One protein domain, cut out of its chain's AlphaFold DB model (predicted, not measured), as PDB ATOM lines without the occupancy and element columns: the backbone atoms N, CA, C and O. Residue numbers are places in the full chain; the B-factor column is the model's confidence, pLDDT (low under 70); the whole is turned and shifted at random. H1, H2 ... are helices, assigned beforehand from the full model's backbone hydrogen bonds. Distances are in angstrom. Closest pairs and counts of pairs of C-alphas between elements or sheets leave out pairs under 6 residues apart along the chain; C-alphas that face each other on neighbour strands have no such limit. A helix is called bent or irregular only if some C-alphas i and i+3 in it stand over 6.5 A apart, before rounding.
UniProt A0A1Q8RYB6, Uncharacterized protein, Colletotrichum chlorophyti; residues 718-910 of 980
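Overview. This is residues 718 to 910 of the 980 residues of an uncharacterized protein of Colletotrichum chlorophyti (UniProt A0A1Q8RYB6). A body of four long helices, H1, H5, H9 and H10, runs lengthwise: H10 lies between H1 and H9, and H5 crosses one side of these three at steep angles. The helical hairpin H7 and H8 stands across one end, and at the other end H3 and H4 pack on H5, with the short H2 beside H4. The printed part has 193 residues with ten named helices, H1 to H10 in chain order, and no named strand; its class is all helix. It is only just compact, close to loose, with a radius of gyration of the C-alphas of 19.1 A and spans of 51 by 39 by 31 A.

Along the chain. H1, residues 718 to 736, begins at C-alpha 718 (-39.642, -10.797, 39.479) and is 26.3 A long. H2 has residues 740 to 744, H3 750 to 759 and H4 764 to 775. H5, residues 778 to 796, is 26.7 A long and begins at C-alpha 778 (-14.168, -11.552, 26.151). H6 has residues 800 to 803, and H7, residues 808 to 822, is 21.0 A long. H8, residues 829 to 847, measures 26.6 A. H9, residues 852 to 874, measures 33.2 A; it has a kink of 29 degrees near residue 868 and is irregular, but only just, with C-alphas 870 and 873 7.0 A apart. H10, residues 885 to 908, measures 34.4 A and ends at C-alpha 908 (-49.000, -25.368, 33.120).

Arrangement. H1 touches H10, closest at the C-alphas of Ala 727 and Met 895, 5.4 A, at a steep tilt of 39 degrees, opposite ways. With residues 728 to 736 alone it touches H5, closest at C-alphas 735 and 782, 5.3 A. H2 only just touches H4, with 3 pairs of C-alphas within 8 A, the closest 743 and 772, 6.8 A. H3 and H4 are about perpendicular at 77 degrees and touch, closest at C-alphas 756 and 767, 5.2 A. H3 also touches H5, closest at C-alphas 755 and 788, 6.5 A. H6 only just touches H7, with 3 such pairs, the closest 800 and 814, 6.9 A. H7 and H8 are a hairpin at a shallow tilt of 18 degrees, closest at C-alphas 817 and 835, 6.2 A. H9 touches H10, closest at C-alphas 864 and 893, 5.4 A. H10 touches H8 with residues 904 to 908 alone, closest at C-alphas 840 and 908, 4.4 A. Every O i to N i+4 pair is within hydrogen-bond range in H1, H5, H7, H8 and H10, against 3 of 6 in H3, 7 of 8 in H4, 17 of 19 in H9 and 0 of 1 in H2, where 2 of 2 O i to N i+3 pairs are; H6 is too short for an i+4 pair.

Size, cuts and confidence. The C-alphas farthest apart, Arg 828 and Ser 879, are 58.0 A apart. The printed part has no cut and no long link. Residues 825 to 830 stand free. The mean pLDDT of the printed part is 84.4; residues 718 to 748, 827, 876 to 878 and 880 to 882 are under 70.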
ATOM      1  N   GLY A 718     -40.829 -11.645  39.643       39.16
ATOM      2  CA  GLY A 718     -39.642 -10.797  39.479       39.16
ATOM      3  C   GLY A 718     -38.382 -11.413  40.097       39.16
ATOM      4  O   GLY A 718     -37.307 -11.354  39.501       39.16
ATOM      5  N   GLY A 719     -38.527 -12.091  41.241       41.19
ATOM      6  CA  GLY A 719     -37.430 -12.790  41.912       41.19
ATOM      7  C   GLY A 719     -36.937 -14.047  41.183       41.19
ATOM      8  O   GLY A 719     -35.786 -14.439  41.379       41.19
ATOM      9  N   ASP A 720     -37.753 -14.673  40.328       38.41
ATOM     10  CA  ASP A 720     -37.304 -15.771  39.458       38.41
ATOM     11  C   ASP A 720     -36.501 -15.224  38.271       38.41
ATOM     12  O   ASP A 720     -35.438 -15.767  37.966       38.41
ATOM     13  N   ASN A 721     -36.937 -14.107  37.678       40.44
ATOM     14  CA  ASN A 721     -36.223 -13.424  36.595       40.44
ATOM     15  C   ASN A 721     -34.874 -12.840  37.048       40.44
ATOM     16  O   ASN A 721     -33.871 -13.010  36.360       40.44
ATOM     17  N   GLU A 722     -34.811 -12.202  38.221       40.38
ATOM     18  CA  GLU A 722     -33.549 -11.661  38.741       40.38
ATOM     19  C   GLU A 722     -32.567 -12.782  39.117       40.38
ATOM     20  O   GLU A 722     -31.384 -12.714  38.792       40.38
ATOM     21  N   ARG A 723     -33.046 -13.876  39.730       38.97
ATOM     22  CA  ARG A 723     -32.206 -15.058  39.996       38.97
ATOM     23  C   ARG A 723     -31.768 -15.760  38.713       38.97
ATOM     24  O   ARG A 723     -30.667 -16.295  38.689       38.97
ATOM     25  N   TYR A 724     -32.590 -15.754  37.662       40.50
ATOM     26  CA  TYR A 724     -32.186 -16.237  36.344       40.50
ATOM     27  C   TYR A 724     -31.060 -15.367  35.776       40.50
ATOM     28  O   TYR A 724     -30.024 -15.910  35.410       40.50
ATOM     29  N   ALA A 725     -31.203 -14.037  35.801       47.56
ATOM     30  CA  ALA A 725     -30.154 -13.110  35.380       47.56
ATOM     31  C   ALA A 725     -28.852 -13.303  36.180       47.56
ATOM     32  O   ALA A 725     -27.799 -13.426  35.567       47.56
ATOM     33  N   ARG A 726     -28.915 -13.446  37.513       53.00
ATOM     34  CA  ARG A 726     -27.734 -13.709  38.360       53.00
ATOM     35  C   ARG A 726     -27.100 -15.087  38.127       53.00
ATOM     36  O   ARG A 726     -25.879 -15.197  38.133       53.00
ATOM     37  N   ALA A 727     -27.891 -16.142  37.916       43.91
ATOM     38  CA  ALA A 727     -27.356 -17.464  37.570       43.91
ATOM     39  C   ALA A 727     -26.677 -17.437  36.190       43.91
ATOM     40  O   ALA A 727     -25.612 -18.022  36.003       43.91
ATOM     41  N   PHE A 728     -27.259 -16.693  35.247       53.66
ATOM     42  CA  PHE A 728     -26.689 -16.459  33.927       53.66
ATOM     43  C   PHE A 728     -25.414 -15.602  34.000       53.66
ATOM     44  O   PHE A 728     -24.439 -15.949  33.349       53.66
ATOM     45  N   GLU A 729     -25.369 -14.561  34.842       55.00
ATOM     46  CA  GLU A 729     -24.165 -13.768  35.159       55.00
ATOM     47  C   GLU A 729     -23.058 -14.615  35.805       55.00
ATOM     48  O   GLU A 729     -21.892 -14.464  35.448       55.00
ATOM     49  N   GLY A 730     -23.403 -15.551  36.697       54.69
ATOM     50  CA  GLY A 730     -22.451 -16.505  37.271       54.69
ATOM     51  C   GLY A 730     -21.781 -17.361  36.194       54.69
ATOM     52  O   GLY A 730     -20.557 -17.379  36.083       54.69
ATOM     53  N   VAL A 731     -22.572 -17.997  35.325       54.50
ATOM     54  CA  VAL A 731     -22.021 -18.803  34.220       54.50
ATOM     55  C   VAL A 731     -21.339 -17.926  33.149       54.50
ATOM     56  O   VAL A 731     -20.372 -18.361  32.531       54.50
ATOM     57  N   LEU A 732     -21.755 -16.667  32.976       57.88
ATOM     58  CA  LEU A 732     -21.098 -15.663  32.122       57.88
ATOM     59  C   LEU A 732     -19.729 -15.209  32.643       57.88
ATOM     60  O   LEU A 732     -18.824 -14.958  31.844       57.88
ATOM     61  N   ARG A 733     -19.556 -15.121  33.964       62.41
ATOM     62  CA  ARG A 733     -18.260 -14.879  34.606       62.41
ATOM     63  C   ARG A 733     -17.315 -16.034  34.279       62.41
ATOM     64  O   ARG A 733     -16.271 -15.808  33.680       62.41
ATOM     65  N   PHE A 734     -17.759 -17.275  34.475       58.59
ATOM     66  CA  PHE A 734     -16.986 -18.463  34.086       58.59
ATOM     67  C   PHE A 734     -16.754 -18.572  32.565       58.59
ATOM     68  O   PHE A 734     -15.729 -19.093  32.141       58.59
ATOM     69  N   ALA A 735     -17.645 -18.023  31.729       57.06
ATOM     70  CA  ALA A 735     -17.440 -17.886  30.280       57.06
ATOM     71  C   ALA A 735     -16.421 -16.793  29.894       57.06
ATOM     72  O   ALA A 735     -15.835 -16.821  28.807       57.06
ATOM     73  N   SER A 736     -16.210 -15.816  30.775       59.16
ATOM     74  CA  SER A 736     -15.168 -14.798  30.635       59.16
ATOM     75  C   SER A 736     -13.804 -15.398  30.985       59.16
ATOM     76  O   SER A 736     -12.844 -15.186  30.243       59.16
ATOM     77  N   ASP A 737     -13.750 -16.233  32.021       62.09
ATOM     78  CA  ASP A 737     -12.545 -16.871  32.566       62.09
ATOM     79  C   ASP A 737     -12.196 -18.195  31.841       62.09
ATOM     80  O   ASP A 737     -12.061 -19.253  32.455       62.09
ATOM     81  N   ILE A 738     -12.073 -18.137  30.507       64.56
ATOM     82  CA  ILE A 738     -11.781 -19.277  29.612       64.56
ATOM     83  C   ILE A 738     -10.370 -19.192  29.028       64.56
ATOM     84  O   ILE A 738      -9.937 -18.119  28.603       64.56
ATOM     85  N   ASP A 739      -9.685 -20.338  28.925       62.88
ATOM     86  CA  ASP A 739      -8.326 -20.418  28.391       62.88
ATOM     87  C   ASP A 739      -8.323 -20.095  26.883       62.88
ATOM     88  O   ASP A 739      -8.877 -20.866  26.088       62.88
ATOM     89  N   PRO A 740      -7.673 -19.003  26.433       62.34
ATOM     90  CA  PRO A 740      -7.545 -18.718  25.008       62.34
ATOM     91  C   PRO A 740      -6.807 -19.833  24.247       62.34
ATOM     92  O   PRO A 740      -7.027 -19.983  23.045       62.34
ATOM     93  N   ASN A 741      -5.986 -20.663  24.903       64.25
ATOM     94  CA  ASN A 741      -5.285 -21.774  24.253       64.25
ATOM     95  C   ASN A 741      -6.222 -22.919  23.825       64.25
ATOM     96  O   ASN A 741      -5.871 -23.661  22.905       64.25
ATOM     97  N   ILE A 742      -7.451 -23.010  24.358       65.12
ATOM     98  CA  ILE A 742      -8.498 -23.926  23.851       65.12
ATOM     99  C   ILE A 742      -8.807 -23.643  22.366       65.12
ATOM    100  O   ILE A 742      -9.213 -24.545  21.628       65.12
ATOM    101  N   THR A 743      -8.502 -22.435  21.865       59.22
ATOM    102  CA  THR A 743      -8.583 -22.111  20.428       59.22
ATOM    103  C   THR A 743      -7.627 -22.910  19.526       59.22
ATOM    104  O   THR A 743      -7.777 -22.870  18.303       59.22
ATOM    105  N   THR A 744      -6.696 -23.687  20.091       61.41
ATOM    106  CA  THR A 744      -5.808 -24.589  19.336       61.41
ATOM    107  C   THR A 744      -6.404 -25.985  19.097       61.41
ATOM    108  O   THR A 744      -6.163 -26.565  18.041       61.41
ATOM    109  N   CYS A 745      -7.256 -26.491  20.000       60.47
ATOM    110  CA  CYS A 745      -7.857 -27.838  19.940       60.47
ATOM    111  C   CYS A 745      -9.337 -27.845  19.498       60.47
ATOM    112  O   CYS A 745     -10.051 -28.833  19.689       60.47
ATOM    113  N   LEU A 746      -9.818 -26.745  18.901       62.25
ATOM    114  CA  LEU A 746     -11.246 -26.471  18.671       62.25
ATOM    115  C   LEU A 746     -12.040 -27.617  18.020       62.25
ATOM    116  O   LEU A 746     -13.205 -27.829  18.349       62.25
ATOM    117  N   SER A 747     -11.429 -28.340  17.080       59.88
ATOM    118  CA  SER A 747     -12.095 -29.375  16.283       59.88
ATOM    119  C   SER A 747     -12.337 -30.691  17.023       59.88
ATOM    120  O   SER A 747     -13.072 -31.536  16.508       59.88
ATOM    121  N   GLU A 748     -11.739 -30.906  18.194       64.38
ATOM    122  CA  GLU A 748     -11.859 -32.167  18.946       64.38
ATOM    123  C   GLU A 748     -12.943 -32.102  20.030       64.38
ATOM    124  O   GLU A 748     -13.569 -33.113  20.345       64.38
ATOM    125  N   VAL A 749     -13.242 -30.904  20.535       77.88
ATOM    126  CA  VAL A 749     -14.202 -30.699  21.622       77.88
ATOM    127  C   VAL A 749     -15.654 -30.759  21.124       77.88
ATOM    128  O   VAL A 749     -16.058 -30.037  20.206       77.88
ATOM    129  N   ALA A 750     -16.482 -31.576  21.780       81.75
ATOM    130  CA  ALA A 750     -17.880 -31.797  21.399       81.75
ATOM    131  C   ALA A 750     -18.737 -30.513  21.403       81.75
ATOM    132  O   ALA A 750     -19.478 -30.276  20.444       81.75
ATOM    133  N   ILE A 751     -18.614 -29.654  22.425       84.56
ATOM    134  CA  ILE A 751     -19.389 -28.403  22.504       84.56
ATOM    135  C   ILE A 751     -18.980 -27.383  21.433       84.56
ATOM    136  O   ILE A 751     -19.824 -26.654  20.922       84.56
ATOM    137  N   LEU A 752     -17.721 -27.377  20.998       84.75
ATOM    138  CA  LEU A 752     -17.269 -26.480  19.934       84.75
ATOM    139  C   LEU A 752     -17.797 -26.929  18.562       84.75
ATOM    140  O   LEU A 752     -18.255 -26.102  17.774       84.75
ATOM    141  N   ARG A 753     -17.878 -28.246  18.316       87.00
ATOM    142  CA  ARG A 753     -18.645 -28.782  17.178       87.00
ATOM    143  C   ARG A 753     -20.131 -28.429  17.278       87.00
ATOM    144  O   ARG A 753     -20.739 -28.109  16.259       87.00
ATOM    145  N   TYR A 754     -20.722 -28.447  18.475       90.62
ATOM    146  CA  TYR A 754     -22.103 -27.998  18.685       90.62
ATOM    147  C   TYR A 754     -22.279 -26.516  18.314       90.62
ATOM    148  O   TYR A 754     -23.206 -26.193  17.571       90.62
ATOM    149  N   MET A 755     -21.354 -25.639  18.730       92.12
ATOM    150  CA  MET A 755     -21.390 -24.202  18.428       92.12
ATOM    151  C   MET A 755     -21.477 -23.893  16.929       92.12
ATOM    152  O   MET A 755     -22.116 -22.912  16.560       92.12
ATOM    153  N   THR A 756     -20.920 -24.733  16.044       93.38
ATOM    154  CA  THR A 756     -21.036 -24.526  14.584       93.38
ATOM    155  C   THR A 756     -22.488 -24.439  14.099       93.38
ATOM    156  O   THR A 756     -22.789 -23.660  13.195       93.38
ATOM    157  N   LYS A 757     -23.412 -25.166  14.744       93.50
ATOM    158  CA  LYS A 757     -24.846 -25.187  14.410       93.50
ATOM    159  C   LYS A 757     -25.550 -23.867  14.730       93.50
ATOM    160  O   LYS A 757     -26.550 -23.544  14.096       93.50
ATOM    161  N   LEU A 758     -25.017 -23.096  15.680       94.75
ATOM    162  CA  LEU A 758     -25.577 -21.815  16.127       94.75
ATOM    163  C   LEU A 758     -25.437 -20.711  15.061       94.75
ATOM    164  O   LEU A 758     -26.109 -19.688  15.156       94.75
ATOM    165  N   TYR A 759     -24.601 -20.940  14.040       95.12
ATOM    166  CA  TYR A 759     -24.357 -20.041  12.905       95.12
ATOM    167  C   TYR A 759     -25.100 -20.458  11.625       95.12
ATOM    168  O   TYR A 759     -24.732 -20.026  10.533       95.12
ATOM    169  N   ALA A 760     -26.134 -21.301  11.712       90.12
ATOM    170  CA  ALA A 760     -26.956 -21.627  10.546       90.12
ATOM    171  C   ALA A 760     -27.509 -20.338   9.887       90.12
ATOM    172  O   ALA A 760     -27.955 -19.442  10.609       90.12
ATOM    173  N   PRO A 761     -27.479 -20.207   8.543       93.75
ATOM    174  CA  PRO A 761     -27.142 -21.202   7.526       93.75
ATOM    175  C   PRO A 761     -25.710 -21.058   6.958       93.75
ATOM    176  O   PRO A 761     -25.472 -21.443   5.811       93.75
ATOM    177  N   PHE A 762     -24.760 -20.470   7.695       94.62
ATOM    178  CA  PHE A 762     -23.360 -20.386   7.256       94.62
ATOM    179  C   PHE A 762     -22.733 -21.779   7.089       94.62
ATOM    180  O   PHE A 762     -23.149 -22.753   7.720       94.62
ATOM    181  N   SER A 763     -21.700 -21.881   6.249       94.12
ATOM    182  CA  SER A 763     -20.925 -23.121   6.142       94.12
ATOM    183  C   SER A 763     -20.140 -23.386   7.429       94.12
ATOM    184  O   SER A 763     -19.771 -22.455   8.146       94.12
ATOM    185  N   GLU A 764     -19.813 -24.650   7.706       91.69
ATOM    186  CA  GLU A 764     -19.045 -25.015   8.906       91.69
ATOM    187  C   GLU A 764     -17.708 -24.249   8.983       91.69
ATOM    188  O   GLU A 764     -17.324 -23.756  10.037       91.69
ATOM    189  N   GLN A 765     -17.038 -24.042   7.843       91.38
ATOM    190  CA  GLN A 765     -15.801 -23.257   7.755       91.38
ATOM    191  C   GLN A 765     -16.005 -21.773   8.114       91.38
ATOM    192  O   GLN A 765     -15.138 -21.171   8.752       91.38
ATOM    193  N   GLN A 766     -17.139 -21.180   7.725       93.50
ATOM    194  CA  GLN A 766     -17.509 -19.815   8.110       93.50
ATOM    195  C   GLN A 766     -17.835 -19.752   9.606       93.50
ATOM    196  O   GLN A 766     -17.279 -18.905  10.303       93.50
ATOM    197  N   ALA A 767     -18.632 -20.689  10.124       94.44
ATOM    198  CA  ALA A 767     -18.918 -20.809  11.553       94.44
ATOM    199  C   ALA A 767     -17.620 -20.916  12.377       94.44
ATOM    200  O   ALA A 767     -17.409 -20.128  13.293       94.44
ATOM    201  N   TRP A 768     -16.675 -21.775  11.978       93.31
ATOM    202  CA  TRP A 768     -15.349 -21.883  12.602       93.31
ATOM    203  C   TRP A 768     -14.482 -20.619  12.500       93.31
ATOM    204  O   TRP A 768     -13.536 -20.475  13.277       93.31
ATOM    205  N   SER A 769     -14.730 -19.711  11.550       91.75
ATOM    206  CA  SER A 769     -14.062 -18.398  11.529       91.75
ATOM    207  C   SER A 769     -14.680 -17.422  12.534       91.75
ATOM    208  O   SER A 769     -13.936 -16.773  13.267       91.75
ATOM    209  N   TYR A 770     -16.013 -17.392  12.651       93.62
ATOM    210  CA  TYR A 770     -16.702 -16.552  13.631       93.62
ATOM    211  C   TYR A 770     -16.488 -17.049  15.062       93.62
ATOM    212  O   TYR A 770     -16.151 -16.244  15.921       93.62
ATOM    213  N   ILE A 771     -16.561 -18.361  15.316       92.69
ATOM    214  CA  ILE A 771     -16.259 -18.961  16.626       92.69
ATOM    215  C   ILE A 771     -14.866 -18.535  17.107       92.69
ATOM    216  O   ILE A 771     -14.733 -18.082  18.236       92.69
ATOM    217  N   ARG A 772     -13.834 -18.585  16.251       90.94
ATOM    218  CA  ARG A 772     -12.490 -18.095  16.616       90.94
ATOM    219  C   ARG A 772     -12.449 -16.594  16.879       90.94
ATOM    220  O   ARG A 772     -11.843 -16.182  17.860       90.94
ATOM    221  N   ALA A 773     -13.091 -15.787  16.036       90.94
ATOM    222  CA  ALA A 773     -13.150 -14.341  16.243       90.94
ATOM    223  C   ALA A 773     -13.814 -13.983  17.586       90.94
ATOM    224  O   ALA A 773     -13.297 -13.138  18.309       90.94
ATOM    225  N   HIS A 774     -14.904 -14.669  17.939       91.06
ATOM    226  CA  HIS A 774     -15.632 -14.442  19.181       91.06
ATOM    227  C   HIS A 774     -14.916 -15.009  20.409       91.06
ATOM    228  O   HIS A 774     -14.837 -14.324  21.416       91.06
ATOM    229  N   MET A 775     -14.310 -16.201  20.341       86.94
ATOM    230  CA  MET A 775     -13.532 -16.753  21.465       86.94
ATOM    231  C   MET A 775     -12.317 -15.885  21.839       86.94
ATOM    232  O   MET A 775     -11.894 -15.910  22.995       86.94
ATOM    233  N   ASN A 776     -11.782 -15.092  20.904       87.94
ATOM    234  CA  ASN A 776     -10.660 -14.180  21.152       87.94
ATOM    235  C   ASN A 776     -11.050 -12.891  21.905       87.94
ATOM    236  O   ASN A 776     -10.182 -12.269  22.514       87.94
ATOM    237  N   ASP A 777     -12.320 -12.482  21.875       85.69
ATOM    238  CA  ASP A 777     -12.824 -11.263  22.518       85.69
ATOM    239  C   ASP A 777     -13.711 -11.617  23.730       85.69
ATOM    240  O   ASP A 777     -14.703 -12.323  23.555       85.69
ATOM    241  N   PRO A 778     -13.422 -11.141  24.959       83.12
ATOM    242  CA  PRO A 778     -14.168 -11.552  26.151       83.12
ATOM    243  C   PRO A 778     -15.685 -11.317  26.071       83.12
ATOM    244  O   PRO A 778     -16.453 -12.181  26.494       83.12
ATOM    245  N   MET A 779     -16.124 -10.191  25.496       86.62
ATOM    246  CA  MET A 779     -17.546  -9.830  25.418       86.62
ATOM    247  C   MET A 779     -18.319 -10.757  24.471       86.62
ATOM    248  O   MET A 779     -19.398 -11.258  24.796       86.62
ATOM    249  N   THR A 780     -17.778 -11.019  23.283       89.38
ATOM    250  CA  THR A 780     -18.452 -11.879  22.310       89.38
ATOM    251  C   THR A 780     -18.213 -13.374  22.554       89.38
ATOM    252  O   THR A 780     -19.083 -14.171  22.198       89.38
ATOM    253  N   ARG A 781     -17.154 -13.760  23.286       87.94
ATOM    254  CA  ARG A 781     -17.001 -15.089  23.913       87.94
ATOM    255  C   ARG A 781     -18.139 -15.359  24.897       87.94
ATOM    256  O   ARG A 781     -18.861 -16.345  24.742       87.94
ATOM    257  N   ALA A 782     -18.358 -14.441  25.840       84.94
ATOM    258  CA  ALA A 782     -19.488 -14.459  26.768       84.94
ATOM    259  C   ALA A 782     -20.840 -14.613  26.036       84.94
ATOM    260  O   ALA A 782     -21.657 -15.464  26.405       84.94
ATOM    261  N   CYS A 783     -21.052 -13.878  24.939       90.06
ATOM    262  CA  CYS A 783     -22.255 -14.000  24.107       90.06
ATOM    263  C   CYS A 783     -22.395 -15.364  23.400       90.06
ATOM    264  O   CYS A 783     -23.494 -15.915  23.340       90.06
ATOM    265  N   LEU A 784     -21.312 -15.937  22.868       92.06
ATOM    266  CA  LEU A 784     -21.333 -17.248  22.205       92.06
ATOM    267  C   LEU A 784     -21.675 -18.379  23.185       92.06
ATOM    268  O   LEU A 784     -22.479 -19.263  22.880       92.06
ATOM    269  N   ILE A 785     -21.123 -18.330  24.393       88.06
ATOM    270  CA  ILE A 785     -21.382 -19.343  25.420       88.06
ATOM    271  C   ILE A 785     -22.786 -19.172  26.003       88.06
ATOM    272  O   ILE A 785     -23.513 -20.160  26.094       88.06
ATOM    273  N   SER A 786     -23.232 -17.931  26.228       88.12
ATOM    274  CA  SER A 786     -24.640 -17.606  26.513       88.12
ATOM    275  C   SER A 786     -25.586 -18.238  25.493       88.12
ATOM    276  O   SER A 786     -26.506 -18.968  25.863       88.12
ATOM    277  N   ARG A 787     -25.333 -18.018  24.195       92.31
ATOM    278  CA  ARG A 787     -26.143 -18.581  23.106       92.31
ATOM    279  C   ARG A 787     -26.168 -20.107  23.133       92.31
ATOM    280  O   ARG A 787     -27.219 -20.693  22.868       92.31
ATOM    281  N   THR A 788     -25.029 -20.728  23.435       92.06
ATOM    282  CA  THR A 788     -24.865 -22.188  23.501       92.06
ATOM    283  C   THR A 788     -25.673 -22.778  24.652       92.06
ATOM    284  O   THR A 788     -26.469 -23.687  24.438       92.06
ATOM    285  N   ILE A 789     -25.541 -22.211  25.853       90.19
ATOM    286  CA  ILE A 789     -26.297 -22.616  27.044       90.19
ATOM    287  C   ILE A 789     -27.800 -22.443  26.805       90.19
ATOM    288  O   ILE A 789     -28.571 -23.360  27.074       90.19
ATOM    289  N   LEU A 790     -28.224 -21.311  26.235       91.94
ATOM    290  CA  LEU A 790     -29.628 -21.067  25.895       91.94
ATOM    291  C   LEU A 790     -30.173 -22.076  24.876       91.94
ATOM    292  O   LEU A 790     -31.322 -22.489  25.011       91.94
ATOM    293  N   ASP A 791     -29.373 -22.514  23.896       93.50
ATOM    294  CA  ASP A 791     -29.781 -23.580  22.968       93.50
ATOM    295  C   ASP A 791     -30.016 -24.901  23.704       93.50
ATOM    296  O   ASP A 791     -31.017 -25.576  23.475       93.50
ATOM    297  N   LEU A 792     -29.115 -25.254  24.622       92.06
ATOM    298  CA  LEU A 792     -29.205 -26.481  25.405       92.06
ATOM    299  C   LEU A 792     -30.406 -26.443  26.361       92.06
ATOM    300  O   LEU A 792     -31.182 -27.393  26.392       92.06
ATOM    301  N   LEU A 793     -30.646 -25.335  27.068       93.94
ATOM    302  CA  LEU A 793     -31.825 -25.177  27.931       93.94
ATOM    303  C   LEU A 793     -33.138 -25.274  27.131       93.94
ATOM    304  O   LEU A 793     -34.043 -26.014  27.529       93.94
ATOM    305  N   VAL A 794     -33.225 -24.601  25.976       93.69
ATOM    306  CA  VAL A 794     -34.398 -24.662  25.085       93.69
ATOM    307  C   VAL A 794     -34.625 -26.082  24.557       93.69
ATOM    308  O   VAL A 794     -35.746 -26.579  24.614       93.69
ATOM    309  N   ASN A 795     -33.574 -26.766  24.098       93.94
ATOM    310  CA  ASN A 795     -33.686 -28.084  23.465       93.94
ATOM    311  C   ASN A 795     -33.757 -29.267  24.456       93.94
ATOM    312  O   ASN A 795     -34.120 -30.372  24.047       93.94
ATOM    313  N   ARG A 796     -33.401 -29.080  25.738       94.12
ATOM    314  CA  ARG A 796     -33.334 -30.164  26.746       94.12
ATOM    315  C   ARG A 796     -34.305 -30.000  27.921       94.12
ATOM    316  O   ARG A 796     -34.763 -31.019  28.430       94.12
ATOM    317  N   ILE A 797     -34.642 -28.770  28.334       95.94
ATOM    318  CA  ILE A 797     -35.483 -28.494  29.522       95.94
ATOM    319  C   ILE A 797     -36.841 -27.871  29.155       95.94
ATOM    320  O   ILE A 797     -37.847 -28.159  29.807       95.94
ATOM    321  N   PHE A 798     -36.920 -27.061  28.095       95.56
ATOM    322  CA  PHE A 798     -38.179 -26.463  27.609       95.56
ATOM    323  C   PHE A 798     -38.943 -27.357  26.608       95.56
ATOM    324  O   PHE A 798     -39.723 -26.874  25.789       95.56
ATOM    325  N   THR A 799     -38.745 -28.675  26.686       93.94
ATOM    326  CA  THR A 799     -39.376 -29.699  25.838       93.94
ATOM    327  C   THR A 799     -40.202 -30.673  26.686       93.94
ATOM    328  O   THR A 799     -39.946 -30.837  27.879       93.94
ATOM    329  N   PHE A 800     -41.199 -31.351  26.103       90.19
ATOM    330  CA  PHE A 800     -41.988 -32.344  26.857       90.19
ATOM    331  C   PHE A 800     -41.126 -33.550  27.285       90.19
ATOM    332  O   PHE A 800     -41.420 -34.205  28.278       90.19
ATOM    333  N   GLU A 801     -40.035 -33.806  26.558       92.12
ATOM    334  CA  GLU A 801     -38.995 -34.804  26.822       92.12
ATOM    335  C   GLU A 801     -38.342 -34.585  28.198       92.12
ATOM    336  O   GLU A 801     -37.942 -35.541  28.861       92.12
ATOM    337  N   ALA A 802     -38.280 -33.333  28.671       95.19
ATOM    338  CA  ALA A 802     -37.780 -33.012  30.003       95.19
ATOM    339  C   ALA A 802     -38.622 -33.663  31.117       95.19
ATOM    340  O   ALA A 802     -38.066 -34.063  32.142       95.19
ATOM    341  N   TRP A 803     -39.927 -33.830  30.879       96.00
ATOM    342  CA  TRP A 803     -40.931 -34.336  31.823       96.00
ATOM    343  C   TRP A 803     -41.176 -35.850  31.738       96.00
ATOM    344  O   TRP A 803     -42.018 -36.380  32.465       96.00
ATOM    345  N   GLU A 804     -40.439 -36.563  30.881       93.56
ATOM    346  CA  GLU A 804     -40.452 -38.027  30.850       93.56
ATOM    347  C   GLU A 804     -39.666 -38.612  32.051       93.56
ATOM    348  O   GLU A 804     -38.835 -37.944  32.681       93.56
ATOM    349  N   GLY A 805     -39.968 -39.858  32.423       94.06
ATOM    350  CA  GLY A 805     -39.395 -40.560  33.574       94.06
ATOM    351  C   GLY A 805     -40.109 -40.304  34.906       94.06
ATOM    352  O   GLY A 805     -39.662 -40.814  35.931       94.06
ATOM    353  N   PHE A 806     -41.204 -39.534  34.928       96.56
ATOM    354  CA  PHE A 806     -41.988 -39.316  36.153       96.56
ATOM    355  C   PHE A 806     -42.874 -40.526  36.481       96.56
ATOM    356  O   PHE A 806     -42.954 -40.981  37.623       96.56
ATOM    357  N   SER A 807     -43.565 -41.055  35.468       96.81
ATOM    358  CA  SER A 807     -44.331 -42.299  35.565       96.81
ATOM    359  C   SER A 807     -44.665 -42.816  34.171       96.81
ATOM    360  O   SER A 807     -44.972 -42.031  33.277       96.81
ATOM    361  N   VAL A 808     -44.708 -44.140  34.004       96.56
ATOM    362  CA  VAL A 808     -44.965 -44.790  32.704       96.56
ATOM    363  C   VAL A 808     -46.256 -44.285  32.036       96.56
ATOM    364  O   VAL A 808     -46.294 -44.130  30.814       96.56
ATOM    365  N   ASP A 809     -47.290 -43.971  32.824       96.25
ATOM    366  CA  ASP A 809     -48.550 -43.402  32.331       96.25
ATOM    367  C   ASP A 809     -48.427 -41.938  31.886       96.25
ATOM    368  O   ASP A 809     -48.998 -41.575  30.856       96.25
ATOM    369  N   ALA A 810     -47.691 -41.094  32.619       95.31
ATOM    370  CA  ALA A 810     -47.419 -39.719  32.196       95.31
ATOM    371  C   ALA A 810     -46.567 -39.712  30.919       95.31
ATOM    372  O   ALA A 810     -46.964 -39.118  29.919       95.31
ATOM    373  N   ASP A 811     -45.470 -40.473  30.916       96.69
ATOM    374  CA  ASP A 811     -44.542 -40.611  29.793       96.69
ATOM    375  C   ASP A 811     -45.260 -41.115  28.537       96.69
ATOM    376  O   ASP A 811     -44.991 -40.671  27.422       96.69
ATOM    377  N   ARG A 812     -46.189 -42.070  28.691       97.12
ATOM    378  CA  ARG A 812     -47.040 -42.542  27.596       97.12
ATOM    379  C   ARG A 812     -47.948 -41.428  27.081       97.12
ATOM    380  O   ARG A 812     -47.929 -41.155  25.886       97.12
ATOM    381  N   ARG A 813     -48.708 -40.766  27.960       96.12
ATOM    382  CA  ARG A 813     -49.660 -39.717  27.558       96.12
ATOM    383  C   ARG A 813     -48.962 -38.527  26.894       96.12
ATOM    384  O   ARG A 813     -49.494 -38.005  25.920       96.12
ATOM    385  N   LEU A 814     -47.780 -38.126  27.368       95.50
ATOM    386  CA  LEU A 814     -46.973 -37.068  26.750       95.50
ATOM    387  C   LEU A 814     -46.506 -37.462  25.341       95.50
ATOM    388  O   LEU A 814     -46.642 -36.662  24.417       95.50
ATOM    389  N   ARG A 815     -46.038 -38.701  25.137       95.56
ATOM    390  CA  ARG A 815     -45.668 -39.213  23.801       95.56
ATOM    391  C   ARG A 815     -46.873 -39.336  22.864       95.56
ATOM    392  O   ARG A 815     -46.767 -38.929  21.707       95.56
ATOM    393  N   ASP A 816     -48.010 -39.822  23.362       95.38
ATOM    394  CA  ASP A 816     -49.267 -39.903  22.609       95.38
ATOM    395  C   ASP A 816     -49.715 -38.494  22.153       95.38
ATOM    396  O   ASP A 816     -50.035 -38.297  20.981       95.38
ATOM    397  N   ILE A 817     -49.645 -37.480  23.033       94.31
ATOM    398  CA  ILE A 817     -49.971 -36.080  22.694       94.31
ATOM    399  C   ILE A 817     -48.933 -35.456  21.749       94.31
ATOM    400  O   ILE A 817     -49.323 -34.776  20.805       94.31
ATOM    401  N   ARG A 818     -47.626 -35.704  21.932       92.12
ATOM    402  CA  ARG A 818     -46.577 -35.239  21.000       92.12
ATOM    403  C   ARG A 818     -46.838 -35.774  19.587       92.12
ATOM    404  O   ARG A 818     -46.706 -35.037  18.611       92.12
ATOM    405  N   HIS A 819     -47.253 -37.038  19.467       92.88
ATOM    406  CA  HIS A 819     -47.628 -37.628  18.182       92.88
ATOM    407  C   HIS A 819     -48.927 -37.030  17.619       92.88
ATOM    408  O   HIS A 819     -49.004 -36.771  16.421       92.88
ATOM    409  N   GLU A 820     -49.928 -36.753  18.457       93.19
ATOM    410  CA  GLU A 820     -51.161 -36.062  18.058       93.19
ATOM    411  C   GLU A 820     -50.860 -34.655  17.508       93.19
ATOM    412  O   GLU A 820     -51.225 -34.355  16.371       93.19
ATOM    413  N   MET A 821     -50.099 -33.842  18.253       90.12
ATOM    414  CA  MET A 821     -49.669 -32.487  17.878       90.12
ATOM    415  C   MET A 821     -48.907 -32.455  16.550       90.12
ATOM    416  O   MET A 821     -49.235 -31.649  15.678       90.12
ATOM    417  N   ASN A 822     -47.934 -33.353  16.364       89.56
ATOM    418  CA  ASN A 822     -47.124 -33.423  15.144       89.56
ATOM    419  C   ASN A 822     -47.927 -33.832  13.893       89.56
ATOM    420  O   ASN A 822     -47.476 -33.586  12.776       89.56
ATOM    421  N   ASN A 823     -49.108 -34.435  14.067       91.00
ATOM    422  CA  ASN A 823     -50.013 -34.829  12.984       91.00
ATOM    423  C   ASN A 823     -51.200 -33.857  12.791       91.00
ATOM    424  O   ASN A 823     -52.065 -34.113  11.948       91.00
ATOM    425  N   LEU A 824     -51.288 -32.753  13.549       88.00
ATOM    426  CA  LEU A 824     -52.412 -31.819  13.440       88.00
ATOM    427  C   LEU A 824     -52.438 -31.103  12.072       88.00
ATOM    428  O   LEU A 824     -51.440 -30.505  11.664       88.00
ATOM    429  N   PRO A 825     -53.596 -31.054  11.380       78.69
ATOM    430  CA  PRO A 825     -53.746 -30.245  10.177       78.69
ATOM    431  C   PRO A 825     -53.520 -28.755  10.462       78.69
ATOM    432  O   PRO A 825     -54.148 -28.179  11.358       78.69
ATOM    433  N   ALA A 826     -52.668 -28.120   9.652       73.12
ATOM    434  CA  ALA A 826     -52.370 -26.695   9.752       73.12
ATOM    435  C   ALA A 826     -53.655 -25.839   9.781       73.12
ATOM    436  O   ALA A 826     -54.585 -26.055   9.003       73.12
ATOM    437  N   GLY A 827     -53.700 -24.865  10.695       65.56
ATOM    438  CA  GLY A 827     -54.842 -23.964  10.892       65.56
ATOM    439  C   GLY A 827     -55.866 -24.400  11.951       65.56
ATOM    440  O   GLY A 827     -56.715 -23.593  12.321       65.56
ATOM    441  N   ARG A 828     -55.794 -25.619  12.510       71.12
ATOM    442  CA  ARG A 828     -56.712 -26.071  13.580       71.12
ATOM    443  C   ARG A 828     -56.269 -25.643  14.992       71.12
ATOM    444  O   ARG A 828     -55.992 -26.494  15.832       71.12
ATOM    445  N   GLY A 829     -56.258 -24.333  15.268       72.56
ATOM    446  CA  GLY A 829     -55.862 -23.766  16.575       72.56
ATOM    447  C   GLY A 829     -56.552 -24.419  17.783       72.56
ATOM    448  O   GLY A 829     -55.883 -24.881  18.700       72.56
ATOM    449  N   GLY A 830     -57.875 -24.610  17.736       81.25
ATOM    450  CA  GLY A 830     -58.608 -25.281  18.822       81.25
ATOM    451  C   GLY A 830     -58.227 -26.754  19.060       81.25
ATOM    452  O   GLY A 830     -58.363 -27.240  20.177       81.25
ATOM    453  N   ALA A 831     -57.712 -27.472  18.052       85.12
ATOM    454  CA  ALA A 831     -57.212 -28.842  18.242       85.12
ATOM    455  C   ALA A 831     -55.815 -28.852  18.888       85.12
ATOM    456  O   ALA A 831     -55.518 -29.727  19.702       85.12
ATOM    457  N   LEU A 832     -54.991 -27.843  18.580       88.38
ATOM    458  CA  LEU A 832     -53.731 -27.595  19.279       88.38
ATOM    459  C   LEU A 832     -53.992 -27.244  20.751       88.38
ATOM    460  O   LEU A 832     -53.379 -27.850  21.624       88.38
ATOM    461  N   GLN A 833     -54.957 -26.363  21.039       91.00
ATOM    462  CA  GLN A 833     -55.312 -26.001  22.417       91.00
ATOM    463  C   GLN A 833     -55.740 -27.220  23.249       91.00
ATOM    464  O   GLN A 833     -55.275 -27.370  24.371       91.00
ATOM    465  N   VAL A 834     -56.531 -28.150  22.694       91.94
ATOM    466  CA  VAL A 834     -56.897 -29.406  23.388       91.94
ATOM    467  C   VAL A 834     -55.673 -30.272  23.721       91.94
ATOM    468  O   VAL A 834     -55.648 -30.923  24.768       91.94
ATOM    469  N   CYS A 835     -54.639 -30.276  22.874       93.19
ATOM    470  CA  CYS A 835     -53.378 -30.957  23.174       93.19
ATOM    471  C   CYS A 835     -52.612 -30.249  24.303       93.19
ATOM    472  O   CYS A 835     -52.181 -30.900  25.255       93.19
ATOM    473  N   ILE A 836     -52.498 -28.920  24.233       93.56
ATOM    474  CA  ILE A 836     -51.815 -28.088  25.234       93.56
ATOM    475  C   ILE A 836     -52.512 -28.168  26.606       93.56
ATOM    476  O   ILE A 836     -51.845 -28.369  27.619       93.56
ATOM    477  N   ASP A 837     -53.845 -28.129  26.651       94.62
ATOM    478  CA  ASP A 837     -54.640 -28.308  27.873       94.62
ATOM    479  C   ASP A 837     -54.415 -29.695  28.503       94.62
ATOM    480  O   ASP A 837     -54.354 -29.825  29.729       94.62
ATOM    481  N   ARG A 838     -54.244 -30.742  27.679       95.81
ATOM    482  CA  ARG A 838     -53.908 -32.099  28.144       95.81
ATOM    483  C   ARG A 838     -52.478 -32.196  28.677       95.81
ATOM    484  O   ARG A 838     -52.290 -32.844  29.705       95.81
ATOM    485  N   VAL A 839     -51.494 -31.542  28.050       95.62
ATOM    486  CA  VAL A 839     -50.132 -31.430  28.612       95.62
ATOM    487  C   VAL A 839     -50.181 -30.710  29.958       95.62
ATOM    488  O   VAL A 839     -49.667 -31.238  30.942       95.62
ATOM    489  N   ALA A 840     -50.870 -29.570  30.039       96.69
ATOM    490  CA  ALA A 840     -51.015 -28.812  31.276       96.69
ATOM    491  C   ALA A 840     -51.675 -29.638  32.388       96.69
ATOM    492  O   ALA A 840     -51.238 -29.572  33.536       96.69
ATOM    493  N   ALA A 841     -52.687 -30.452  32.073       97.38
ATOM    494  CA  ALA A 841     -53.306 -31.360  33.038       97.38
ATOM    495  C   ALA A 841     -52.339 -32.456  33.532       97.38
ATOM    496  O   ALA A 841     -52.323 -32.756  34.725       97.38
ATOM    497  N   ILE A 842     -51.507 -33.025  32.650       97.31
ATOM    498  CA  ILE A 842     -50.493 -34.025  33.026       97.31
ATOM    499  C   ILE A 842     -49.409 -33.387  33.897       97.31
ATOM    500  O   ILE A 842     -49.143 -33.891  34.981       97.31
ATOM    501  N   VAL A 843     -48.833 -32.259  33.477       97.12
ATOM    502  CA  VAL A 843     -47.758 -31.576  34.215       97.12
ATOM    503  C   VAL A 843     -48.246 -31.094  35.586       97.12
ATOM    504  O   VAL A 843     -47.567 -31.330  36.581       97.12
ATOM    505  N   ASN A 844     -49.464 -30.545  35.689       97.50
ATOM    506  CA  ASN A 844     -50.082 -30.266  36.992       97.50
ATOM    507  C   ASN A 844     -50.270 -31.544  37.832       97.50
ATOM    508  O   ASN A 844     -50.052 -31.510  39.040       97.50
ATOM    509  N   SER A 845     -50.644 -32.678  37.229       97.44
ATOM    510  CA  SER A 845     -50.747 -33.956  37.950       97.44
ATOM    511  C   SER A 845     -49.390 -34.506  38.408       97.44
ATOM    512  O   SER A 845     -49.361 -35.246  39.389       97.44
ATOM    513  N   CYS A 846     -48.290 -34.165  37.732       97.50
ATOM    514  CA  CYS A 846     -46.938 -34.482  38.189       97.50
ATOM    515  C   CYS A 846     -46.532 -33.583  39.366       97.50
ATOM    516  O   CYS A 846     -46.053 -34.092  40.372       97.50
ATOM    517  N   ILE A 847     -46.771 -32.269  39.259       97.62
ATOM    518  CA  ILE A 847     -46.414 -31.263  40.277       97.62
ATOM    519  C   ILE A 847     -47.162 -31.487  41.601       97.62
ATOM    520  O   ILE A 847     -46.569 -31.369  42.667       97.62
ATOM    521  N   ASN A 848     -48.449 -31.846  41.552       97.56
ATOM    522  CA  ASN A 848     -49.278 -32.047  42.751       97.56
ATOM    523  C   ASN A 848     -49.122 -33.440  43.408       97.56
ATOM    524  O   ASN A 848     -49.909 -33.798  44.284       97.56
ATOM    525  N   HIS A 849     -48.153 -34.258  42.986       97.88
ATOM    526  CA  HIS A 849     -47.908 -35.589  43.549       97.88
ATOM    527  C   HIS A 849     -46.809 -35.521  44.623       97.88
ATOM    528  O   HIS A 849     -45.738 -34.985  44.372       97.88
ATOM    529  N   GLU A 850     -47.013 -36.178  45.769       97.62
ATOM    530  CA  GLU A 850     -46.037 -36.386  46.873       97.62
ATOM    531  C   GLU A 850     -44.582 -36.755  46.476       97.62
ATOM    532  O   GLU A 850     -43.670 -36.570  47.274       97.62
ATOM    533  N   ARG A 851     -44.334 -37.273  45.263       96.75
ATOM    534  CA  ARG A 851     -42.990 -37.631  44.764       96.75
ATOM    535  C   ARG A 851     -42.356 -36.559  43.867       96.75
ATOM    536  O   ARG A 851     -41.257 -36.774  43.353       96.75
ATOM    537  N   TYR A 852     -43.032 -35.427  43.655       97.44
ATOM    538  CA  TYR A 852     -42.588 -34.378  42.739       97.44
ATOM    539  C   TYR A 852     -41.229 -33.798  43.120       97.44
ATOM    540  O   TYR A 852     -40.377 -33.688  42.249       97.44
ATOM    541  N   ASP A 853     -40.986 -33.484  44.395       97.50
ATOM    542  CA  ASP A 853     -39.733 -32.836  44.807       97.50
ATOM    543  C   ASP A 853     -38.509 -33.740  44.614       97.50
ATOM    544  O   ASP A 853     -37.474 -33.284  44.125       97.50
ATOM    545  N   ALA A 854     -38.647 -35.040  44.894       97.38
ATOM    546  CA  ALA A 854     -37.605 -36.034  44.629       97.38
ATOM    547  C   ALA A 854     -37.343 -36.199  43.121       97.38
ATOM    548  O   ALA A 854     -36.190 -36.223  42.688       97.38
ATOM    549  N   TYR A 855     -38.402 -36.251  42.302       97.62
ATOM    550  CA  TYR A 855     -38.271 -36.273  40.842       97.62
ATOM    551  C   TYR A 855     -37.615 -34.991  40.309       97.62
ATOM    552  O   TYR A 855     -36.667 -35.068  39.530       97.62
ATOM    553  N   ARG A 856     -38.070 -33.818  40.765       97.50
ATOM    554  CA  ARG A 856     -37.529 -32.500  40.415       97.50
ATOM    555  C   ARG A 856     -36.036 -32.431  40.731       97.50
ATOM    556  O   ARG A 856     -35.266 -32.055  39.852       97.50
ATOM    557  N   ALA A 857     -35.628 -32.819  41.941       97.31
ATOM    558  CA  ALA A 857     -34.223 -32.844  42.343       97.31
ATOM    559  C   ALA A 857     -33.380 -33.725  41.404       97.31
ATOM    560  O   ALA A 857     -32.397 -33.244  40.845       97.31
ATOM    561  N   HIS A 858     -33.824 -34.957  41.138       97.50
ATOM    562  CA  HIS A 858     -33.141 -35.889  40.235       97.50
ATOM    563  C   HIS A 858     -33.078 -35.394  38.774       97.50
ATOM    564  O   HIS A 858     -32.060 -35.564  38.105       97.50
ATOM    565  N   ARG A 859     -34.131 -34.746  38.246       96.75
ATOM    566  CA  ARG A 859     -34.089 -34.151  36.892       96.75
ATOM    567  C   ARG A 859     -33.128 -32.968  36.817       96.75
ATOM    568  O   ARG A 859     -32.431 -32.828  35.818       96.75
ATOM    569  N   ILE A 860     -33.071 -32.146  37.861       96.69
ATOM    570  CA  ILE A 860     -32.162 -30.997  37.944       96.69
ATOM    571  C   ILE A 860     -30.709 -31.465  38.035       96.69
ATOM    572  O   ILE A 860     -29.887 -30.966  37.279       96.69
ATOM    573  N   GLU A 861     -30.416 -32.468  38.863       96.06
ATOM    574  CA  GLU A 861     -29.101 -33.116  38.956       96.06
ATOM    575  C   GLU A 861     -28.679 -33.759  37.621       96.06
ATOM    576  O   GLU A 861     -27.553 -33.565  37.168       96.06
ATOM    577  N   TYR A 862     -29.601 -34.436  36.926       95.94
ATOM    578  CA  TYR A 862     -29.363 -34.979  35.584       95.94
ATOM    579  C   TYR A 862     -28.964 -33.892  34.571       95.94
ATOM    580  O   TYR A 862     -27.975 -34.052  33.858       95.94
ATOM    581  N   PHE A 863     -29.705 -32.779  34.500       95.12
ATOM    582  CA  PHE A 863     -29.385 -31.692  33.564       95.12
ATOM    583  C   PHE A 863     -28.144 -30.893  33.976       95.12
ATOM    584  O   PHE A 863     -27.394 -30.464  33.105       95.12
ATOM    585  N   GLN A 864     -27.903 -30.729  35.277       94.06
ATOM    586  CA  GLN A 864     -26.685 -30.142  35.833       94.06
ATOM    587  C   GLN A 864     -25.459 -30.944  35.372       94.06
ATOM    588  O   GLN A 864     -24.552 -30.371  34.771       94.06
ATOM    589  N   ALA A 865     -25.479 -32.270  35.546       92.88
ATOM    590  CA  ALA A 865     -24.412 -33.160  35.093       92.88
ATOM    591  C   ALA A 865     -24.232 -33.150  33.561       92.88
ATOM    592  O   ALA A 865     -23.100 -33.113  33.083       92.88
ATOM    593  N   GLU A 866     -25.322 -33.127  32.783       91.06
ATOM    594  CA  GLU A 866     -25.260 -33.075  31.313       91.06
ATOM    595  C   GLU A 866     -24.663 -31.747  30.801       91.06
ATOM    596  O   GLU A 866     -23.818 -31.737  29.904       91.06
ATOM    597  N   LEU A 867     -25.069 -30.613  31.388       88.56
ATOM    598  CA  LEU A 867     -24.492 -29.304  31.069       88.56
ATOM    599  C   LEU A 867     -23.032 -29.213  31.518       88.56
ATOM    600  O   LEU A 867     -22.218 -28.675  30.772       88.56
ATOM    601  N   HIS A 868     -22.683 -29.769  32.681       87.88
ATOM    602  CA  HIS A 868     -21.303 -29.844  33.150       87.88
ATOM    603  C   HIS A 868     -20.427 -30.683  32.203       87.88
ATOM    604  O   HIS A 868     -19.368 -30.212  31.803       87.88
ATOM    605  N   GLU A 869     -20.863 -31.871  31.758       87.94
ATOM    606  CA  GLU A 869     -20.114 -32.694  30.787       87.94
ATOM    607  C   GLU A 869     -19.845 -31.936  29.473       87.94
ATOM    608  O   GLU A 869     -18.748 -32.019  28.917       87.94
ATOM    609  N   MET A 870     -20.812 -31.145  28.995       84.69
ATOM    610  CA  MET A 870     -20.639 -30.324  27.792       84.69
ATOM    611  C   MET A 870     -19.770 -29.075  28.012       84.69
ATOM    612  O   MET A 870     -19.029 -28.700  27.104       84.69
ATOM    613  N   LEU A 871     -19.863 -28.413  29.171       83.25
ATOM    614  CA  LEU A 871     -19.182 -27.141  29.453       83.25
ATOM    615  C   LEU A 871     -17.777 -27.307  30.050       83.25
ATOM    616  O   LEU A 871     -16.940 -26.436  29.829       83.25
ATOM    617  N   ALA A 872     -17.485 -28.404  30.754       82.19
ATOM    618  CA  ALA A 872     -16.194 -28.632  31.408       82.19
ATOM    619  C   ALA A 872     -14.970 -28.477  30.475       82.19
ATOM    620  O   ALA A 872     -13.994 -27.873  30.911       82.19
ATOM    621  N   PRO A 873     -14.998 -28.892  29.188       80.62
ATOM    622  CA  PRO A 873     -13.896 -28.647  28.250       80.62
ATOM    623  C   PRO A 873     -13.655 -27.175  27.867       80.62
ATOM    624  O   PRO A 873     -12.739 -26.903  27.092       80.62
ATOM    625  N   LEU A 874     -14.497 -26.241  28.325       75.38
ATOM    626  CA  LEU A 874     -14.301 -24.798  28.167       75.38
ATOM    627  C   LEU A 874     -13.725 -24.137  29.426       75.38
ATOM    628  O   LEU A 874     -13.149 -23.058  29.316       75.38
ATOM    629  N   LEU A 875     -13.887 -24.744  30.605       75.00
ATOM    630  CA  LEU A 875     -13.464 -24.153  31.874       75.00
ATOM    631  C   LEU A 875     -11.933 -24.181  32.011       75.00
ATOM    632  O   LEU A 875     -11.292 -25.200  31.745       75.00
ATOM    633  N   VAL A 876     -11.344 -23.075  32.475       69.69
ATOM    634  CA  VAL A 876      -9.940 -23.057  32.914       69.69
ATOM    635  C   VAL A 876      -9.806 -23.949  34.157       69.69
ATOM    636  O   VAL A 876     -10.613 -23.810  35.078       69.69
ATOM    637  N   PRO A 877      -8.796 -24.835  34.243       68.25
ATOM    638  CA  PRO A 877      -8.489 -25.540  35.483       68.25
ATOM    639  C   PRO A 877      -8.154 -24.554  36.611       68.25
ATOM    640  O   PRO A 877      -7.392 -23.614  36.399       68.25
ATOM    641  N   GLU A 878      -8.644 -24.790  37.827       69.75
ATOM    642  CA  GLU A 878      -8.393 -23.934  39.004       69.75
ATOM    643  C   GLU A 878      -6.896 -23.598  39.199       69.75
ATOM    644  O   GLU A 878      -6.526 -22.458  39.479       69.75
ATOM    645  N   SER A 879      -6.006 -24.558  38.918       70.75
ATOM    646  CA  SER A 879      -4.542 -24.405  38.959       70.75
ATOM    647  C   SER A 879      -3.952 -23.368  37.988       70.75
ATOM    648  O   SER A 879      -2.797 -22.976  38.153       70.75
ATOM    649  N   ALA A 880      -4.721 -22.918  36.996       68.94
ATOM    650  CA  ALA A 880      -4.371 -21.868  36.041       68.94
ATOM    651  C   ALA A 880      -5.140 -20.551  36.293       68.94
ATOM    652  O   ALA A 880      -5.138 -19.665  35.439       68.94
ATOM    653  N   GLY A 881      -5.782 -20.404  37.460       69.44
ATOM    654  CA  GLY A 881      -6.593 -19.234  37.815       69.44
ATOM    655  C   GLY A 881      -8.047 -19.316  37.344       69.44
ATOM    656  O   GLY A 881      -8.725 -18.293  37.300       69.44
ATOM    657  N   GLY A 882      -8.518 -20.512  36.981       68.69
ATOM    658  CA  GLY A 882      -9.925 -20.762  36.682       68.69
ATOM    659  C   GLY A 882     -10.823 -20.718  37.924       68.69
ATOM    660  O   GLY A 882     -10.323 -20.693  39.052       68.69
ATOM    661  N   PRO A 883     -12.153 -20.714  37.739       70.69
ATOM    662  CA  PRO A 883     -13.097 -20.712  38.849       70.69
ATOM    663  C   PRO A 883     -13.025 -22.007  39.668       70.69
ATOM    664  O   PRO A 883     -12.712 -23.075  39.140       70.69
ATOM    665  N   ASN A 884     -13.396 -21.923  40.950       79.38
ATOM    666  CA  ASN A 884     -13.625 -23.112  41.770       79.38
ATOM    667  C   ASN A 884     -14.744 -23.951  41.124       79.38
ATOM    668  O   ASN A 884     -15.844 -23.452  40.868       79.38
ATOM    669  N   LEU A 885     -14.462 -25.231  40.875       79.19
ATOM    670  CA  LEU A 885     -15.386 -26.153  40.217       79.19
ATOM    671  C   LEU A 885     -16.695 -26.341  41.008       79.19
ATOM    672  O   LEU A 885     -17.748 -26.513  40.401       79.19
ATOM    673  N   GLU A 886     -16.653 -26.235  42.339       84.19
ATOM    674  CA  GLU A 886     -17.830 -26.279  43.221       84.19
ATOM    675  C   GLU A 886     -18.709 -25.018  43.080       84.19
ATOM    676  O   GLU A 886     -19.936 -25.113  43.060       84.19
ATOM    677  N   GLU A 887     -18.103 -23.832  42.901       82.69
ATOM    678  CA  GLU A 887     -18.835 -22.581  42.621       82.69
ATOM    679  C   GLU A 887     -19.494 -22.645  41.231       82.69
ATOM    680  O   GLU A 887     -20.655 -22.255  41.064       82.69
ATOM    681  N   ALA A 888     -18.780 -23.198  40.244       80.25
ATOM    682  CA  ALA A 888     -19.280 -23.394  38.887       80.25
ATOM    683  C   ALA A 888     -20.446 -24.394  38.829       80.25
ATOM    684  O   ALA A 888     -21.499 -24.083  38.266       80.25
ATOM    685  N   ASP A 889     -20.304 -25.563  39.454       85.06
ATOM    686  CA  ASP A 889     -21.352 -26.584  39.520       85.06
ATOM    687  C   ASP A 889     -22.578 -26.096  40.318       85.06
ATOM    688  O   ASP A 889     -23.722 -26.233  39.875       85.06
ATOM    689  N   GLY A 890     -22.356 -25.384  41.430       89.06
ATOM    690  CA  GLY A 890     -23.411 -24.718  42.197       89.06
ATOM    691  C   GLY A 890     -24.180 -23.648  41.405       89.06
ATOM    692  O   GLY A 890     -25.386 -23.468  41.618       89.06
ATOM    693  N   ALA A 891     -23.534 -22.955  40.461       86.19
ATOM    694  CA  ALA A 891     -24.200 -22.029  39.542       86.19
ATOM    695  C   ALA A 891     -24.983 -22.764  38.439       86.19
ATOM    696  O   ALA A 891     -26.133 -22.404  38.160       86.19
ATOM    697  N   LEU A 892     -24.418 -23.832  37.856       88.25
ATOM    698  CA  LEU A 892     -25.115 -24.689  36.887       88.25
ATOM    699  C   LEU A 892     -26.379 -25.312  37.497       88.25
ATOM    700  O   LEU A 892     -27.431 -25.322  36.853       88.25
ATOM    701  N   ARG A 893     -26.316 -25.745  38.763       92.75
ATOM    702  CA  ARG A 893     -27.472 -26.231  39.523       92.75
ATOM    703  C   ARG A 893     -28.566 -25.175  39.645       92.75
ATOM    704  O   ARG A 893     -29.708 -25.443  39.282       92.75
ATOM    705  N   GLN A 894     -28.230 -23.964  40.097       91.06
ATOM    706  CA  GLN A 894     -29.191 -22.860  40.232       91.06
ATOM    707  C   GLN A 894     -29.842 -22.487  38.892       91.06
ATOM    708  O   GLN A 894     -31.050 -22.242  38.827       91.06
ATOM    709  N   MET A 895     -29.070 -22.504  37.803       90.44
ATOM    710  CA  MET A 895     -29.589 -22.301  36.452       90.44
ATOM    711  C   MET A 895     -30.570 -23.415  36.043       90.44
ATOM    712  O   MET A 895     -31.648 -23.115  35.527       90.44
ATOM    713  N   CYS A 896     -30.256 -24.683  36.330       94.75
ATOM    714  CA  CYS A 896     -31.161 -25.814  36.088       94.75
ATOM    715  C   CYS A 896     -32.434 -25.738  36.948       94.75
ATOM    716  O   CYS A 896     -33.531 -25.977  36.445       94.75
ATOM    717  N   GLU A 897     -32.327 -25.333  38.218       94.81
ATOM    718  CA  GLU A 897     -33.474 -25.113  39.109       94.81
ATOM    719  C   GLU A 897     -34.445 -24.052  38.575       94.81
ATOM    720  O   GLU A 897     -35.665 -24.223  38.698       94.81
ATOM    721  N   LYS A 898     -33.920 -22.976  37.968       90.38
ATOM    722  CA  LYS A 898     -34.720 -21.908  37.346       90.38
ATOM    723  C   LYS A 898     -35.273 -22.311  35.985       90.38
ATOM    724  O   LYS A 898     -36.458 -22.096  35.747       90.38
ATOM    725  N   ALA A 899     -34.489 -22.972  35.136       94.19
ATOM    726  CA  ALA A 899     -34.988 -23.523  33.876       94.19
ATOM    727  C   ALA A 899     -36.118 -24.545  34.110       94.19
ATOM    728  O   ALA A 899     -37.125 -24.524  33.405       94.19
ATOM    729  N   TRP A 900     -36.025 -25.379  35.151       96.56
ATOM    730  CA  TRP A 900     -37.111 -26.285  35.530       96.56
ATOM    731  C   TRP A 900     -38.355 -25.539  36.054       96.56
ATOM    732  O   TRP A 900     -39.473 -25.892  35.679       96.56
ATOM    733  N   SER A 901     -38.186 -24.472  36.854       95.31
ATOM    734  CA  SER A 901     -39.294 -23.580  37.273       95.31
ATOM    735  C   SER A 901     -40.022 -22.980  36.062       95.31
ATOM    736  O   SER A 901     -41.246 -23.066  35.955       95.31
ATOM    737  N   ILE A 902     -39.263 -22.445  35.101       93.69
ATOM    738  CA  ILE A 902     -39.784 -21.852  33.863       93.69
ATOM    739  C   ILE A 902     -40.493 -22.913  33.006       93.69
ATOM    740  O   ILE A 902     -41.613 -22.673  32.562       93.69
ATOM    741  N   SER A 903     -39.912 -24.107  32.845       96.06
ATOM    742  CA  SER A 903     -40.529 -25.244  32.137       96.06
ATOM    743  C   SER A 903     -41.880 -25.640  32.751       96.06
ATOM    744  O   SER A 903     -42.878 -25.776  32.039       96.06
ATOM    745  N   ALA A 904     -41.954 -25.729  34.085       96.19
ATOM    746  CA  ALA A 904     -43.197 -26.003  34.803       96.19
ATOM    747  C   ALA A 904     -44.250 -24.903  34.566       96.19
ATOM    748  O   ALA A 904     -45.388 -25.207  34.202       96.19
ATOM    749  N   LYS A 905     -43.874 -23.625  34.712       94.75
ATOM    750  CA  LYS A 905     -44.758 -22.468  34.470       94.75
ATOM    751  C   LYS A 905     -45.265 -22.432  33.023       94.75
ATOM    752  O   LYS A 905     -46.466 -22.300  32.798       94.75
ATOM    753  N   MET A 906     -44.387 -22.641  32.042       94.19
ATOM    754  CA  MET A 906     -44.743 -22.718  30.623       94.19
ATOM    755  C   MET A 906     -45.784 -23.807  30.356       94.19
ATOM    756  O   MET A 906     -46.871 -23.501  29.865       94.19
ATOM    757  N   PHE A 907     -45.500 -25.065  30.708       95.19
ATOM    758  CA  PHE A 907     -46.398 -26.173  30.373       95.19
ATOM    759  C   PHE A 907     -47.704 -26.176  31.176       95.19
ATOM    760  O   PHE A 907     -48.699 -26.711  30.695       95.19
ATOM    761  N   THR A 908     -47.752 -25.540  32.350       95.88
ATOM    762  CA  THR A 908     -49.000 -25.368  33.120       95.88
ATOM    763  C   THR A 908     -49.846 -24.167  32.684       95.88
ATOM    764  O   THR A 908     -51.064 -24.207  32.862       95.88
ATOM    765  N   SER A 909     -49.250 -23.147  32.050       93.19
ATOM    766  CA  SER A 909     -49.929 -21.908  31.612       93.19
ATOM    767  C   SER A 909     -51.027 -22.084  30.553       93.19
ATOM    768  O   SER A 909     -51.804 -21.160  30.317       93.19
ATOM    769  N   ARG A 910     -51.069 -23.246  29.884       92.88
ATOM    770  CA  ARG A 910     -51.915 -23.552  28.711       92.88
ATOM    771  C   ARG A 910     -51.651 -22.691  27.465       92.88
ATOM    772  O   ARG A 910     -52.435 -22.742  26.519       92.88
TER     773      ARG A 910